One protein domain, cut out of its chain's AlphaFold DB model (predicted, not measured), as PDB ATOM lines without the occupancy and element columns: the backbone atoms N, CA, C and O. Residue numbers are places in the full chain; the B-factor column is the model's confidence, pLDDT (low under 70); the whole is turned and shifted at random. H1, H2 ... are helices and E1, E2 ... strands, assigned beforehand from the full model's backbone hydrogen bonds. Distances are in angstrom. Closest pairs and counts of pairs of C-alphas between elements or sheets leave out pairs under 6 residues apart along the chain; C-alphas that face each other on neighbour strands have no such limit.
ATOM      1  N   ALA A   7      15.615  30.323  77.611       92.00
ATOM      2  CA  ALA A   7      16.371  31.270  76.814       92.00
ATOM      3  C   ALA A   7      16.535  30.731  75.395       92.00
ATOM      4  O   ALA A   7      16.642  29.521  75.198       92.00
ATOM      5  N   THR A   8      16.602  31.637  74.428       94.50
ATOM      6  CA  THR A   8      16.765  31.306  73.014       94.50
ATOM      7  C   THR A   8      17.840  32.191  72.411       94.50
ATOM      8  O   THR A   8      17.865  33.393  72.662       94.50
ATOM      9  N   LEU A   9      18.717  31.608  71.598       95.12
ATOM     10  CA  LEU A   9      19.665  32.331  70.755       95.12
ATOM     11  C   LEU A   9      19.530  31.827  69.318       95.12
ATOM     12  O   LEU A   9      19.568  30.625  69.079       95.12
ATOM     13  N   ILE A  10      19.428  32.742  68.358       96.38
ATOM     14  CA  ILE A  10      19.442  32.432  66.929       96.38
ATOM     15  C   ILE A  10      20.569  33.229  66.273       96.38
ATOM     16  O   ILE A  10      20.576  34.462  66.322       96.38
ATOM     17  N   VAL A  11      21.514  32.526  65.646       96.50
ATOM     18  CA  VAL A  11      22.660  33.123  64.937       96.50
ATOM     19  C   VAL A  11      22.734  32.579  63.518       96.50
ATOM     20  O   VAL A  11      22.597  31.376  63.307       96.50
ATOM     21  N   GLY A  12      22.966  33.448  62.540       96.44
ATOM     22  CA  GLY A  12      23.089  33.070  61.139       96.44
ATOM     23  C   GLY A  12      22.312  33.992  60.218       96.44
ATOM     24  O   GLY A  12      22.151  35.183  60.459       96.44
ATOM     25  N   THR A  13      21.812  33.419  59.134       96.56
ATOM     26  CA  THR A  13      20.957  34.095  58.156       96.56
ATOM     27  C   THR A  13      19.679  33.294  57.945       96.56
ATOM     28  O   THR A  13      19.579  32.146  58.370       96.56
ATOM     29  N   LEU A  14      18.716  33.849  57.207       92.75
ATOM     30  CA  LEU A  14      17.524  33.095  56.805       92.75
ATOM     31  C   LEU A  14      17.852  31.836  55.987       92.75
ATOM     32  O   LEU A  14      17.047  30.920  55.979       92.75
ATOM     33  N   ALA A  15      19.000  31.782  55.304       95.19
ATOM     34  CA  ALA A  15      19.395  30.623  54.504       95.19
ATOM     35  C   ALA A  15      20.068  29.518  55.334       95.19
ATOM     36  O   ALA A  15      19.942  28.349  54.985       95.19
ATOM     37  N   ALA A  16      20.771  29.880  56.409       97.19
ATOM     38  CA  ALA A  16      21.480  28.950  57.284       97.19
ATOM     39  C   ALA A  16      21.630  29.565  58.681       97.19
ATOM     40  O   ALA A  16      22.238  30.634  58.816       97.19
ATOM     41  N   LYS A  17      21.072  28.910  59.703       97.69
ATOM     42  CA  LYS A  17      21.029  29.413  61.084       97.69
ATOM     43  C   LYS A  17      21.216  28.303  62.110       97.69
ATOM     44  O   LYS A  17      20.811  27.162  61.897       97.69
ATOM     45  N   LEU A  18      21.815  28.667  63.236       97.06
ATOM     46  CA  LEU A  18      21.860  27.867  64.451       97.06
ATOM     47  C   LEU A  18      20.848  28.424  65.448       97.06
ATOM     48  O   LEU A  18      20.855  29.623  65.732       97.06
ATOM     49  N   CYS A  19      20.011  27.546  65.989       96.56
ATOM     50  CA  CYS A  19      19.037  27.856  67.027       96.56
ATOM     51  C   CYS A  19      19.428  27.118  68.306       96.56
ATOM     52  O   CYS A  19      19.477  25.889  68.323       96.56
ATOM     53  N   PHE A  20      19.694  27.866  69.366       94.31
ATOM     54  CA  PHE A  20      20.010  27.367  70.695       94.31
ATOM     55  C   PHE A  20      18.806  27.605  71.594       94.31
ATOM     56  O   PHE A  20      18.272  28.713  71.630       94.31
ATOM     57  N   GLU A  21      18.406  26.583  72.334       93.81
ATOM     58  CA  GLU A  21      17.263  26.637  73.233       93.81
ATOM     59  C   GLU A  21      17.647  26.034  74.585       93.81
ATOM     60  O   GLU A  21      17.997  24.855  74.682       93.81
ATOM     61  N   TRP A  22      17.550  26.856  75.626       92.56
ATOM     62  CA  TRP A  22      17.565  26.443  77.023       92.56
ATOM     63  C   TRP A  22      16.132  26.494  77.529       92.56
ATOM     64  O   TRP A  22      15.484  27.529  77.415       92.56
ATOM     65  N   ALA A  23      15.616  25.405  78.078       91.44
ATOM     66  CA  ALA A  23      14.235  25.321  78.533       91.44
ATOM     67  C   ALA A  23      14.151  24.583  79.866       91.44
ATOM     68  O   ALA A  23      15.086  23.886  80.258       91.44
ATOM     69  N   GLU A  24      13.007  24.728  80.536       90.56
ATOM     70  CA  GLU A  24      12.737  24.068  81.816       90.56
ATOM     71  C   GLU A  24      13.744  24.516  82.893       90.56
ATOM     72  O   GLU A  24      14.423  23.702  83.508       90.56
ATOM     73  N   TYR A  25      13.871  25.836  83.089       88.94
ATOM     74  CA  TYR A  25      14.628  26.398  84.215       88.94
ATOM     75  C   TYR A  25      14.040  25.926  85.553       88.94
ATOM     76  O   TYR A  25      12.836  26.079  85.791       88.94
ATOM     77  N   ASP A  26      14.894  25.379  86.416       86.00
ATOM     78  CA  ASP A  26      14.523  24.767  87.697       86.00
ATOM     79  C   ASP A  26      14.240  25.784  88.819       86.00
ATOM     80  O   ASP A  26      13.661  25.432  89.851       86.00
ATOM     81  N   GLY A  27      14.595  27.053  88.599       81.62
ATOM     82  CA  GLY A  27      14.432  28.146  89.556       81.62
ATOM     83  C   GLY A  27      15.670  28.451  90.409       81.62
ATOM     84  O   GLY A  27      15.595  29.361  91.236       81.62
ATOM     85  N   ASP A  28      16.785  27.737  90.222       82.25
ATOM     86  CA  ASP A  28      18.059  27.987  90.909       82.25
ATOM     87  C   ASP A  28      19.153  28.376  89.910       82.25
ATOM     88  O   ASP A  28      19.430  29.561  89.706       82.25
ATOM     89  N   ASP A  29      19.755  27.408  89.226       82.75
ATOM     90  CA  ASP A  29      20.889  27.681  88.350       82.75
ATOM     91  C   ASP A  29      20.972  26.775  87.124       82.75
ATOM     92  O   ASP A  29      21.940  26.915  86.369       82.75
ATOM     93  N   CYS A  30      19.966  25.930  86.870       87.00
ATOM     94  CA  CYS A  30      19.990  24.946  85.793       87.00
ATOM     95  C   CYS A  30      18.721  24.951  84.933       87.00
ATOM     96  O   CYS A  30      17.613  25.222  85.379       87.00
ATOM     97  N   PHE A  31      18.909  24.623  83.661       88.44
ATOM     98  CA  PHE A  31      17.859  24.224  82.730       88.44
ATOM     99  C   PHE A  31      17.887  22.709  82.609       88.44
ATOM    100  O   PHE A  31      18.972  22.158  82.434       88.44
ATOM    101  N   ASP A  32      16.738  22.040  82.623       88.56
ATOM    102  CA  ASP A  32      16.682  20.588  82.395       88.56
ATOM    103  C   ASP A  32      16.936  20.218  80.924       88.56
ATOM    104  O   ASP A  32      17.363  19.099  80.603       88.56
ATOM    105  N   ARG A  33      16.734  21.175  80.009       88.50
ATOM    106  CA  ARG A  33      16.890  20.977  78.568       88.50
ATOM    107  C   ARG A  33      17.779  22.040  77.930       88.50
ATOM    108  O   ARG A  33      17.475  23.227  77.970       88.50
ATOM    109  N   TYR A  34      18.806  21.571  77.226       90.38
ATOM    110  CA  TYR A  34      19.580  22.339  76.255       90.38
ATOM    111  C   TYR A  34      19.611  21.624  74.898       90.38
ATOM    112  O   TYR A  34      20.022  20.460  74.791       90.38
ATOM    113  N   LEU A  35      19.145  22.329  73.868       92.12
ATOM    114  CA  LEU A  35      19.006  21.868  72.492       92.12
ATOM    115  C   LEU A  35      19.700  22.851  71.545       92.12
ATOM    116  O   LEU A  35      19.556  24.061  71.696       92.12
ATOM    117  N   VAL A  36      20.402  22.329  70.540       94.06
ATOM    118  CA  VAL A  36      20.907  23.125  69.417       94.06
ATOM    119  C   VAL A  36      20.467  22.498  68.104       94.06
ATOM    120  O   VAL A  36      20.608  21.290  67.909       94.06
ATOM    121  N   GLN A  37      19.941  23.315  67.202       97.00
ATOM    122  CA  GLN A  37      19.510  22.913  65.867       97.00
ATOM    123  C   GLN A  37      20.269  23.714  64.816       97.00
ATOM    124  O   GLN A  37      20.430  24.923  64.953       97.00
ATOM    125  N   TYR A  38      20.698  23.040  63.753       97.56
ATOM    126  CA  TYR A  38      21.161  23.680  62.528       97.56
ATOM    127  C   TYR A  38      20.062  23.568  61.478       97.56
ATOM    128  O   TYR A  38      19.608  22.463  61.161       97.56
ATOM    129  N   LEU A  39      19.624  24.718  60.972       97.94
ATOM    130  CA  LEU A  39      18.590  24.812  59.955       97.94
ATOM    131  C   LEU A  39      19.176  25.378  58.670       97.94
ATOM    132  O   LEU A  39      19.879  26.391  58.696       97.94
ATOM    133  N   GLU A  40      18.796  24.771  57.551       96.19
ATOM    134  CA  GLU A  40      18.940  25.360  56.224       96.19
ATOM    135  C   GLU A  40      17.560  25.820  55.765       96.19
ATOM    136  O   GLU A  40      16.617  25.038  55.656       96.19
ATOM    137  N   SER A  41      17.419  27.121  55.523       92.88
ATOM    138  CA  SER A  41      16.113  27.773  55.393       92.88
ATOM    139  C   SER A  41      15.228  27.535  56.630       92.88
ATOM    140  O   SER A  41      15.465  28.127  57.686       92.88
ATOM    141  N   GLU A  42      14.228  26.657  56.520       91.88
ATOM    142  CA  GLU A  42      13.331  26.267  57.619       91.88
ATOM    143  C   GLU A  42      13.391  24.764  57.931       91.88
ATOM    144  O   GLU A  42      12.692  24.290  58.826       91.88
ATOM    145  N   ASP A  43      14.236  24.010  57.225       96.12
ATOM    146  CA  ASP A  43      14.387  22.575  57.432       96.12
ATOM    147  C   ASP A  43      15.474  22.307  58.477       96.12
ATOM    148  O   ASP A  43      16.591  22.822  58.387       96.12
ATOM    149  N   ILE A  44      15.157  21.477  59.474       96.81
ATOM    150  CA  ILE A  44      16.130  21.026  60.475       96.81
ATOM    151  C   ILE A  44      17.035  19.984  59.819       96.81
ATOM    152  O   ILE A  44      16.598  18.869  59.528       96.81
ATOM    153  N   VAL A  45      18.299  20.348  59.609       97.19
ATOM    154  CA  VAL A  45      19.308  19.478  58.990       97.19
ATOM    155  C   VAL A  45      20.032  18.653  60.048       97.19
ATOM    156  O   VAL A  45      20.267  17.464  59.853       97.19
ATOM    157  N   GLU A  46      20.353  19.265  61.188       96.00
ATOM    158  CA  GLU A  46      20.995  18.593  62.318       96.00
ATOM    159  C   GLU A  46      20.396  19.077  63.643       96.00
ATOM    160  O   GLU A  46      19.978  20.231  63.779       96.00
ATOM    161  N   GLN A  47      20.382  18.196  64.643       94.75
ATOM    162  CA  GLN A  47      19.868  18.495  65.976       94.75
ATOM    163  C   GLN A  47      20.690  17.787  67.056       94.75
ATOM    164  O   GLN A  47      20.920  16.580  66.987       94.75
ATOM    165  N   PHE A  48      21.055  18.525  68.105       91.31
ATOM    166  CA  PHE A  48      21.875  18.049  69.217       91.31
ATOM    167  C   PHE A  48      21.217  18.372  70.554       91.31
ATOM    168  O   PHE A  48      20.913  19.526  70.841       91.31
ATOM    169  N   GLN A  49      21.021  17.351  71.390       89.19
ATOM    170  CA  GLN A  49      20.460  17.508  72.730       89.19
ATOM    171  C   GLN A  49      21.521  17.216  73.793       89.19
ATOM    172  O   GLN A  49      21.984  16.079  73.947       89.19
ATOM    173  N   PHE A  50      21.859  18.252  74.554       84.94
ATOM    174  CA  PHE A  50      22.897  18.232  75.582       84.94
ATOM    175  C   PHE A  50      22.333  17.926  76.978       84.94
ATOM    176  O   PHE A  50      23.084  17.537  77.862       84.94
ATOM    177  N   GLY A  51      21.010  17.984  77.162       81.06
ATOM    178  CA  GLY A  51      20.377  17.699  78.455       81.06
ATOM    179  C   GLY A  51      20.531  18.865  79.435       81.06
ATOM    180  O   GLY A  51      20.518  20.008  78.969       81.06
ATOM    181  N   PRO A  52      20.655  18.601  80.749       83.62
ATOM    182  CA  PRO A  52      20.705  19.662  81.741       83.62
ATOM    183  C   PRO A  52      21.912  20.581  81.567       83.62
ATOM    184  O   PRO A  52      23.027  20.119  81.323       83.62
ATOM    185  N   CYS A  53      21.700  21.887  81.705       84.19
ATOM    186  CA  CYS A  53      22.724  22.895  81.474       84.19
ATOM    187  C   CYS A  53      22.616  24.030  82.492       84.19
ATOM    188  O   CYS A  53      21.553  24.618  82.668       84.19
ATOM    189  N   SER A  54      23.731  24.378  83.135       83.12
ATOM    190  CA  SER A  54      23.761  25.512  84.061       83.12
ATOM    191  C   SER A  54      23.554  26.834  83.315       83.12
ATOM    192  O   SER A  54      24.130  27.047  82.245       83.12
ATOM    193  N   THR A  55      22.830  27.772  83.925       83.31
ATOM    194  CA  THR A  55      22.708  29.187  83.524       83.31
ATOM    195  C   THR A  55      24.063  29.876  83.323       83.31
ATOM    196  O   THR A  55      24.157  30.869  82.598       83.31
ATOM    197  N   HIS A  56      25.143  29.342  83.905       83.56
ATOM    198  CA  HIS A  56      26.501  29.809  83.644       83.56
ATOM    199  C   HIS A  56      26.894  29.700  82.157       83.56
ATOM    200  O   HIS A  56      27.633  30.551  81.665       83.56
ATOM    201  N   SER A  57      26.370  28.711  81.423       83.00
ATOM    202  CA  SER A  57      26.561  28.584  79.968       83.00
ATOM    203  C   SER A  57      26.033  29.807  79.212       83.00
ATOM    204  O   SER A  57      26.758  30.378  78.400       83.00
ATOM    205  N   ILE A  58      24.831  30.280  79.557       86.31
ATOM    206  CA  ILE A  58      24.220  31.477  78.968       86.31
ATOM    207  C   ILE A  58      25.117  32.686  79.210       86.31
ATOM    208  O   ILE A  58      25.398  33.422  78.274       86.31
ATOM    209  N   ARG A  59      25.643  32.865  80.429       85.75
ATOM    210  CA  ARG A  59      26.556  33.980  80.738       85.75
ATOM    211  C   ARG A  59      27.829  33.944  79.892       85.75
ATOM    212  O   ARG A  59      28.257  34.983  79.397       85.75
ATOM    213  N   LYS A  60      28.427  32.763  79.691       88.06
ATOM    214  CA  LYS A  60      29.592  32.625  78.803       88.06
ATOM    215  C   LYS A  60      29.239  32.972  77.358       88.06
ATOM    216  O   LYS A  60      30.006  33.663  76.697       88.06
ATOM    217  N   ILE A  61      28.072  32.530  76.888       88.81
ATOM    218  CA  ILE A  61      27.564  32.864  75.555       88.81
ATOM    219  C   ILE A  61      27.319  34.369  75.437       88.81
ATOM    220  O   ILE A  61      27.698  34.959  74.438       88.81
ATOM    221  N   GLU A  62      26.787  35.039  76.455       88.81
ATOM    222  CA  GLU A  62      26.631  36.496  76.445       88.81
ATOM    223  C   GLU A  62      27.962  37.235  76.300       88.81
ATOM    224  O   GLU A  62      28.063  38.154  75.486       88.81
ATOM    225  N   SER A  63      28.981  36.840  77.066       89.00
ATOM    226  CA  SER A  63      30.338  37.384  76.930       89.00
ATOM    227  C   SER A  63      30.903  37.127  75.533       89.00
ATOM    228  O   SER A  63      31.422  38.046  74.892       89.00
ATOM    229  N   PHE A  64      30.713  35.913  75.017       90.81
ATOM    230  CA  PHE A  64      31.073  35.561  73.651       90.81
ATOM    231  C   PHE A  64      30.356  36.450  72.633       90.81
ATOM    232  O   PHE A  64      31.013  36.976  71.749       90.81
ATOM    233  N   LEU A  65      29.049  36.704  72.751       88.25
ATOM    234  CA  LEU A  65      28.276  37.561  71.837       88.25
ATOM    235  C   LEU A  65      28.690  39.041  71.919       88.25
ATOM    236  O   LEU A  65      28.702  39.734  70.900       88.25
ATOM    237  N   LYS A  66      29.118  39.515  73.093       88.62
ATOM    238  CA  LYS A  66      29.690  40.862  73.283       88.62
ATOM    239  C   LYS A  66      31.107  41.015  72.720       88.62
ATOM    240  O   LYS A  66      31.594  42.138  72.627       88.62
ATOM    241  N   GLY A  67      31.750  39.917  72.317       87.88
ATOM    242  CA  GLY A  67      33.133  39.918  71.832       87.88
ATOM    243  C   GLY A  67      34.161  40.041  72.955       87.88
ATOM    244  O   GLY A  67      35.269  40.509  72.718       87.88
ATOM    245  N   GLU A  68      33.795  39.658  74.180       89.50
ATOM    246  CA  GLU A  68      34.733  39.571  75.306       89.50
ATOM    247  C   GLU A  68      35.625  38.324  75.189       89.50
ATOM    248  O   GLU A  68      36.741  38.311  75.709       89.50
ATOM    249  N   THR A  69      35.143  37.288  74.493       88.31
ATOM    250  CA  THR A  69      35.891  36.074  74.151       88.31
ATOM    251  C   THR A  69      35.624  35.664  72.702       88.31
ATOM    252  O   THR A  69      34.528  35.874  72.179       88.31
ATOM    253  N   ASP A  70      36.621  35.046  72.065       87.00
ATOM    254  CA  ASP A  70      36.510  34.516  70.697       87.00
ATOM    255  C   ASP A  70      36.021  33.064  70.652       87.00
ATOM    256  O   ASP A  70      35.696  32.557  69.578       87.00
ATOM    257  N   SER A  71      35.948  32.396  71.806       89.44
ATOM    258  CA  SER A  71      35.407  31.048  71.927       89.44
ATOM    259  C   SER A  71      34.636  30.828  73.228       89.44
ATOM    260  O   SER A  71      34.844  31.526  74.230       89.44
ATOM    261  N   VAL A  72      33.722  29.855  73.206       89.19
ATOM    262  CA  VAL A  72      33.049  29.331  74.398       89.19
ATOM    263  C   VAL A  72      32.821  27.827  74.278       89.19
ATOM    264  O   VAL A  72      32.265  27.342  73.297       89.19
ATOM    265  N   GLU A  73      33.207  27.109  75.329       84.25
ATOM    266  CA  GLU A  73      32.885  25.697  75.547       84.25
ATOM    267  C   GLU A  73      31.597  25.615  76.385       84.25
ATOM    268  O   GLU A  73      31.537  26.133  77.513       84.25
ATOM    269  N   SER A  74      30.550  25.002  75.829       70.00
ATOM    270  CA  SER A  74      29.187  25.019  76.382       70.00
ATOM    271  C   SER A  74      28.590  23.627  76.656       70.00
ATOM    272  O   SER A  74      27.448  23.551  77.118       70.00
ATOM    273  N   GLY A  75      29.313  22.530  76.404       61.16
ATOM    274  CA  GLY A  75      28.761  21.170  76.486       61.16
ATOM    275  C   GLY A  75      29.298  20.330  77.646       61.16
ATOM    276  O   GLY A  75      30.492  20.055  77.713       61.16
ATOM    277  N   PHE A  76      28.406  19.858  78.523       61.88
ATOM    278  CA  PHE A  76      28.662  18.716  79.404       61.88
ATOM    279  C   PHE A  76      27.362  17.931  79.608       61.88
ATOM    280  O   PHE A  76      26.414  18.451  80.186       61.88
ATOM    281  N   ARG A  77      27.316  16.676  79.143       61.28
ATOM    282  CA  ARG A  77      26.205  15.746  79.398       61.28
ATOM    283  C   ARG A  77      26.721  14.500  80.113       61.28
ATOM    284  O   ARG A  77      27.717  13.911  79.709       61.28
ATOM    285  N   ILE A  78      26.013  14.076  81.158       55.84
ATOM    286  CA  ILE A  78      26.141  12.752  81.787       55.84
ATOM    287  C   ILE A  78      24.885  11.948  81.403       55.84
ATOM    288  O   ILE A  78      23.791  12.520  81.407       55.84
ATOM    289  N   PRO A  79      24.977  10.644  81.070       63.78
ATOM    290  CA  PRO A  79      26.156   9.774  81.151       63.78
ATOM    291  C   PRO A  79      27.040   9.732  79.896       63.78
ATOM    292  O   PRO A  79      28.150   9.230  79.998       63.78
ATOM    293  N   GLN A  80      26.576  10.226  78.742       73.19
ATOM    294  CA  GLN A  80      27.382  10.283  77.514       73.19
ATOM    295  C   GLN A  80      27.902  11.694  77.296       73.19
ATOM    296  O   GLN A  80      27.106  12.621  77.131       73.19
ATOM    297  N   ILE A  81      29.224  11.842  77.264       79.56
ATOM    298  CA  ILE A  81      29.847  13.157  77.178       79.56
ATOM    299  C   ILE A  81      29.785  13.655  75.734       79.56
ATOM    300  O   ILE A  81      30.413  13.083  74.840       79.56
ATOM    301  N   ILE A  82      29.020  14.724  75.517       86.50
ATOM    302  CA  ILE A  82      28.944  15.463  74.255       86.50
ATOM    303  C   ILE A  82      29.389  16.894  74.536       86.50
ATOM    304  O   ILE A  82      28.804  17.575  75.382       86.50
ATOM    305  N   TYR A  83      30.414  17.330  73.819       86.31
ATOM    306  CA  TYR A  83      30.956  18.678  73.890       86.31
ATOM    307  C   TYR A  83      30.348  19.541  72.788       86.31
ATOM    308  O   TYR A  83      30.023  19.035  71.710       86.31
ATOM    309  N   CYS A  84      30.202  20.835  73.062       89.06
ATOM    310  CA  CYS A  84      29.902  21.821  72.037       89.06
ATOM    311  C   CYS A  84      30.710  23.094  72.248       89.06
ATOM    312  O   CYS A  84      30.690  23.677  73.336       89.06
ATOM    313  N   ASP A  85      31.370  23.517  71.178       91.62
ATOM    314  CA  ASP A  85      32.234  24.683  71.147       91.62
ATOM    315  C   ASP A  85      31.702  25.670  70.110       91.62
ATOM    316  O   ASP A  85      31.245  25.288  69.029       91.62
ATOM    317  N   LEU A  86      31.754  26.953  70.452       93.06
ATOM    318  CA  LEU A  86      31.441  28.065  69.564       93.06
ATOM    319  C   LEU A  86      32.712  28.878  69.372       93.06
ATOM    320  O   LEU A  86      33.302  29.311  70.360       93.06
ATOM    321  N   ASN A  87      33.110  29.112  68.127       94.38
ATOM    322  CA  ASN A  87      34.302  29.877  67.781       94.38
ATOM    323  C   ASN A  87      33.946  30.989  66.791       94.38
ATOM    324  O   ASN A  87      33.258  30.749  65.797       94.38
ATOM    325  N   ARG A  88      34.438  32.208  67.022       92.62
ATOM    326  CA  ARG A  88      34.399  33.274  66.012       92.62
ATOM    327  C   ARG A  88      35.528  33.062  65.012       92.62
ATOM    328  O   ARG A  88      36.694  32.988  65.394       92.62
ATOM    329  N   VAL A  89      35.192  33.020  63.728       91.81
ATOM    330  CA  VAL A  89      36.156  32.884  62.630       91.81
ATOM    331  C   VAL A  89      35.861  33.964  61.592       91.81
ATOM    332  O   VAL A  89      35.051  33.783  60.688       91.81
ATOM    333  N   GLY A  90      36.505  35.125  61.736       90.81
ATOM    334  CA  GLY A  90      36.206  36.292  60.899       90.81
ATOM    335  C   GLY A  90      34.760  36.758  61.095       90.81
ATOM    336  O   GLY A  90      34.368  37.073  62.216       90.81
ATOM    337  N   ASP A  91      33.979  36.756  60.014       92.81
ATOM    338  CA  ASP A  91      32.551  37.110  60.024       92.81
ATOM    339  C   ASP A  91      31.632  35.881  60.201       92.81
ATOM    340  O   ASP A  91      30.417  35.980  60.005       92.81
ATOM    341  N   SER A  92      32.200  34.724  60.557       94.69
ATOM    342  CA  SER A  92      31.494  33.455  60.746       94.69
ATOM    343  C   SER A  92      31.538  32.969  62.198       94.69
ATOM    344  O   SER A  92      32.438  33.296  62.977       94.69
ATOM    345  N   LEU A  93      30.551  32.151  62.546       95.50
ATOM    346  CA  LEU A  93      30.472  31.327  63.740       95.50
ATOM    347  C   LEU A  93      30.720  29.874  63.340       95.50
ATOM    348  O   LEU A  93      29.908  29.303  62.613       95.50
ATOM    349  N   ASP A  94      31.797  29.283  63.841       95.75
ATOM    350  CA  ASP A  94      32.045  27.844  63.767       95.75
ATOM    351  C   ASP A  94      31.479  27.179  65.025       95.75
ATOM    352  O   ASP A  94      31.890  27.481  66.148       95.75
ATOM    353  N   PHE A  95      30.506  26.296  64.830       95.25
ATOM    354  CA  PHE A  95      29.930  25.463  65.874       95.25
ATOM    355  C   PHE A  95      30.427  24.035  65.712       95.25
ATOM    356  O   PHE A  95      30.164  23.389  64.697       95.25
ATOM    357  N   HIS A  96      31.118  23.530  66.728       95.00
ATOM    358  CA  HIS A  96      31.701  22.193  66.735       95.00
ATOM    359  C   HIS A  96      31.045  21.350  67.825       95.00
ATOM    360  O   HIS A  96      31.106  21.697  68.998       95.00
ATOM    361  N   VAL A  97      30.440  20.225  67.448       93.12
ATOM    362  CA  VAL A  97      29.908  19.222  68.377       93.12
ATOM    363  C   VAL A  97      30.698  17.936  68.230       93.12
ATOM    364  O   VAL A  97      30.819  17.403  67.126       93.12
ATOM    365  N   TYR A  98      31.207  17.405  69.339       91.94
ATOM    366  CA  TYR A  98      31.995  16.178  69.309       91.94
ATOM    367  C   TYR A  98      31.825  15.310  70.553       91.94
ATOM    368  O   TYR A  98      31.476  15.764  71.642       91.94
ATOM    369  N   SER A  99      32.075  14.016  70.374       89.56
ATOM    370  CA  SER A  99      32.155  13.023  71.441       89.56
ATOM    371  C   SER A  99      33.054  11.876  70.998       89.56
ATOM    372  O   SER A  99      32.773  11.194  70.010       89.56
ATOM    373  N   THR A 100      34.114  11.623  71.764       85.19
ATOM    374  CA  THR A 100      35.015  10.489  71.523       85.19
ATOM    375  C   THR A 100      34.332   9.148  71.781       85.19
ATOM    376  O   THR A 100      34.656   8.160  71.133       85.19
ATOM    377  N   GLU A 101      33.372   9.108  72.708       87.12
ATOM    378  CA  GLU A 101      32.640   7.889  73.073       87.12
ATOM    379  C   GLU A 101      31.604   7.501  72.016       87.12
ATOM    380  O   GLU A 101      31.385   6.319  71.761       87.12
ATOM    381  N   LEU A 102      30.984   8.499  71.380       85.31
ATOM    382  CA  LEU A 102      29.936   8.291  70.382       85.31
ATOM    383  C   LEU A 102      30.451   8.338  68.940       85.31
ATOM    384  O   LEU A 102      29.657   8.188  68.015       85.31
ATOM    385  N   SER A 103      31.760   8.545  68.731       88.88
ATOM    386  CA  SER A 103      32.340   8.798  67.400       88.88
ATOM    387  C   SER A 103      31.625   9.944  66.664       88.88
ATOM    388  O   SER A 103      31.414   9.893  65.454       88.88
ATOM    389  N   LEU A 104      31.217  10.964  67.424       90.00
ATOM    390  CA  LEU A 104      30.562  12.166  66.926       90.00
ATOM    391  C   LEU A 104      31.624  13.234  66.673       90.00
ATOM    392  O   LEU A 104      32.400  13.548  67.573       90.00
ATOM    393  N   ASP A 105      31.625  13.802  65.473       94.62
ATOM    394  CA  ASP A 105      32.455  14.946  65.099       94.62
ATOM    395  C   ASP A 105      31.743  15.718  63.980       94.62
ATOM    396  O   ASP A 105      31.661  15.258  62.836       94.62
ATOM    397  N   LYS A 106      31.110  16.837  64.336       95.25
ATOM    398  CA  LYS A 106      30.255  17.631  63.447       95.25
ATOM    399  C   LYS A 106      30.590  19.103  63.583       95.25
ATOM    400  O   LYS A 106      30.628  19.625  64.692       95.25
ATOM    401  N   ARG A 107      30.799  19.770  62.451       96.06
ATOM    402  CA  ARG A 107      31.057  21.208  62.387       96.06
ATOM    403  C   ARG A 107      30.077  21.878  61.452       96.06
ATOM    404  O   ARG A 107      29.838  21.368  60.356       96.06
ATOM    405  N   MET A 108      29.546  23.008  61.887       96.00
ATOM    406  CA  MET A 108      28.659  23.843  61.094       96.00
ATOM    407  C   MET A 108      29.130  25.281  61.192       96.00
ATOM    408  O   MET A 108      29.340  25.797  62.287       96.00
ATOM    409  N   GLU A 109      29.267  25.920  60.037       95.94
ATOM    410  CA  GLU A 109      29.638  27.322  59.945       95.94
ATOM    411  C   GLU A 109      28.426  28.129  59.483       95.94
ATOM    412  O   GLU A 109      27.810  27.822  58.461       95.94
ATOM    413  N   VAL A 110      28.079  29.169  60.235       96.50
ATOM    414  CA  VAL A 110      27.054  30.146  59.852       96.50
ATOM    415  C   VAL A 110      27.636  31.546  59.928       96.50
ATOM    416  O   VAL A 110      28.593  31.788  60.656       96.50
ATOM    417  N   LYS A 111      27.051  32.506  59.211       96.81
ATOM    418  CA  LYS A 111      27.435  33.913  59.371       96.81
ATOM    419  C   LYS A 111      27.226  34.343  60.828       96.81
ATOM    420  O   LYS A 111      26.185  34.047  61.412       96.81
ATOM    421  N   PHE A 112      28.173  35.072  61.406       95.12
ATOM    422  CA  PHE A 112      28.038  35.609  62.756       95.12
ATOM    423  C   PHE A 112      27.131  36.846  62.755       95.12
ATOM    424  O   PHE A 112      27.572  37.993  62.791       95.12
ATOM    425  N   GLU A 113      25.829  36.598  62.673       95.19
ATOM    426  CA  GLU A 113      24.778  37.608  62.701       95.19
ATOM    427  C   GLU A 113      23.705  37.165  63.699       95.19
ATOM    428  O   GLU A 113      23.091  36.112  63.539       95.19
ATOM    429  N   ILE A 114      23.526  37.937  64.773       94.19
ATOM    430  CA  ILE A 114      22.552  37.624  65.824       94.19
ATOM    431  C   ILE A 114      21.169  38.034  65.318       94.19
ATOM    432  O   ILE A 114      20.895  39.223  65.159       94.19
ATOM    433  N   ILE A 115      20.308  37.047  65.084       93.81
ATOM    434  CA  ILE A 115      18.909  37.259  64.703       93.81
ATOM    435  C   ILE A 115      18.076  37.511  65.961       93.81
ATOM    436  O   ILE A 115      17.278  38.444  66.003       93.81
ATOM    437  N   GLU A 116      18.285  36.695  66.994       93.50
ATOM    438  CA  GLU A 116      17.523  36.756  68.237       93.50
ATOM    439  C   GLU A 116      18.387  36.333  69.421       93.50
ATOM    440  O   GLU A 116      19.161  35.382  69.326       93.50
ATOM    441  N   PHE A 117      18.226  37.020  70.550       92.12
ATOM    442  CA  PHE A 117      18.661  36.514  71.844       92.12
ATOM    443  C   PHE A 117      17.648  36.928  72.914       92.12
ATOM    444  O   PHE A 117      17.650  38.071  73.378       92.12
ATOM    445  N   GLU A 118      16.757  36.006  73.272       91.75
ATOM    446  CA  GLU A 118      15.700  36.221  74.258       91.75
ATOM    447  C   GLU A 118      15.997  35.441  75.539       91.75
ATOM    448  O   GLU A 118      16.391  34.275  75.516       91.75
ATOM    449  N   ARG A 119      15.775  36.092  76.684       88.19
ATOM    450  CA  ARG A 119      15.799  35.448  77.995       88.19
ATOM    451  C   ARG A 119      14.477  35.691  78.676       88.19
ATOM    452  O   ARG A 119      14.123  36.826  78.984       88.19
ATOM    453  N   SER A 120      13.811  34.598  78.957       85.94
ATOM    454  CA  SER A 120      12.566  34.573  79.678       85.94
ATOM    455  C   SER A 120      12.763  33.589  80.821       85.94
ATOM    456  O   SER A 120      12.359  32.447  80.712       85.94
ATOM    457  N   PHE A 121      13.505  33.991  81.853       81.06
ATOM    458  CA  PHE A 121      13.650  33.290  83.134       81.06
ATOM    459  C   PHE A 121      14.151  34.292  84.183       81.06
ATOM    460  O   PHE A 121      14.874  35.236  83.854       81.06
TER     461      PHE A 121
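AT A GLANCE: This is residues 7 to 121 of the 128 residues of an uncharacterized protein of Gimesia aquarii (UniProt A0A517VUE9). Two twisted sheets lie face to face as a sandwich, their strands crossed at 58 degrees, with helix H1 wedged between E5 of the one sheet and E1 of the other. The sheets come closest at one corner, where the last residues of E1 and E8, Gly 12 and Lys 111, meet, and E8 also comes near E2 there, at Lys 17 and Val 110. The printed part has 115 residues, with nine named strands and one named helix in the order E1 E2 E3 E4 H1 E5 E6 E7 E8 E9; the class is mostly strand. Both sheets are all antiparallel, in the orders E4 E3 E2 E1 E9 and E5 E6 E7 E8. The whole is compact and rounded, with a radius of gyration of the C-alphas of 13.4 A and spans of 34 by 33 by 28 A.

HOW THE PARTS SIT: Begin at Ala 7, where E1, residues 7 to 12, E2, residues 16 to 25, E3, residues 30 to 40, and E4, residues 43 to 54, form a meander, each strand the antiparallel neighbour of the one before and a hairpin with it. Look for N 9 and O 20 at 2.9 A between E1 and E2, N 21 and O 35 at 2.8 A between E2 and E3, and N 36 and O 48 at 2.9 A between E3 and E4. E3 bends by 51 degrees at residue 33, and E4 by 66 degrees at residue 46. Next comes H1, residues 56 to 66, with every O i to N i+4 pair within hydrogen-bond range. It is on this sheet at a height of 9.8 A, over E1 and only just over E2, with 3 of its C-alphas there. A second meander follows: E5, residues 71 to 73, E6, residues 83 to 89, E7, residues 92 to 99, and E8, residues 104 to 111. Here N 72 and O 86 are 2.9 A apart, N 87 and O 94 2.8 A, and N 95 and O 108 2.8 A. H1 is on this sheet too, over E5, where the C-alphas of Phe 64 and Ser 71, the closest, are 6.5 A apart. Across the sandwich, the closest C-alphas of E1 and E8 are Gly 12 and Lys 111, 4.8 A apart. Last, edge strand E9, residues 114 to 120, is antiparallel to E1, with N 10 and O 116 at 2.8 A.

IN THESE COORDINATES: Find C-alpha 7 at (16.371, 31.270, 76.814); E1 runs 17.1 A from there. E2 measures 27.9 A, E3 29.6 A and E4 28.4 A. H1 begins at C-alpha 56, (26.501, 29.809, 83.644), and runs 15.5 A. E5 measures 6.9 A, E6 18.9 A, E7 23.1 A and E8 23.2 A. E9, 17.3 A long, ends at C-alpha 120, (12.566, 34.573, 79.678).

THE WHOLE: The two C-alphas farthest apart, those of Gly 27 and Gly 90, are 36.9 A apart. The printed part has no cut and no long link. Residues 75 to 79 are under pLDDT 70.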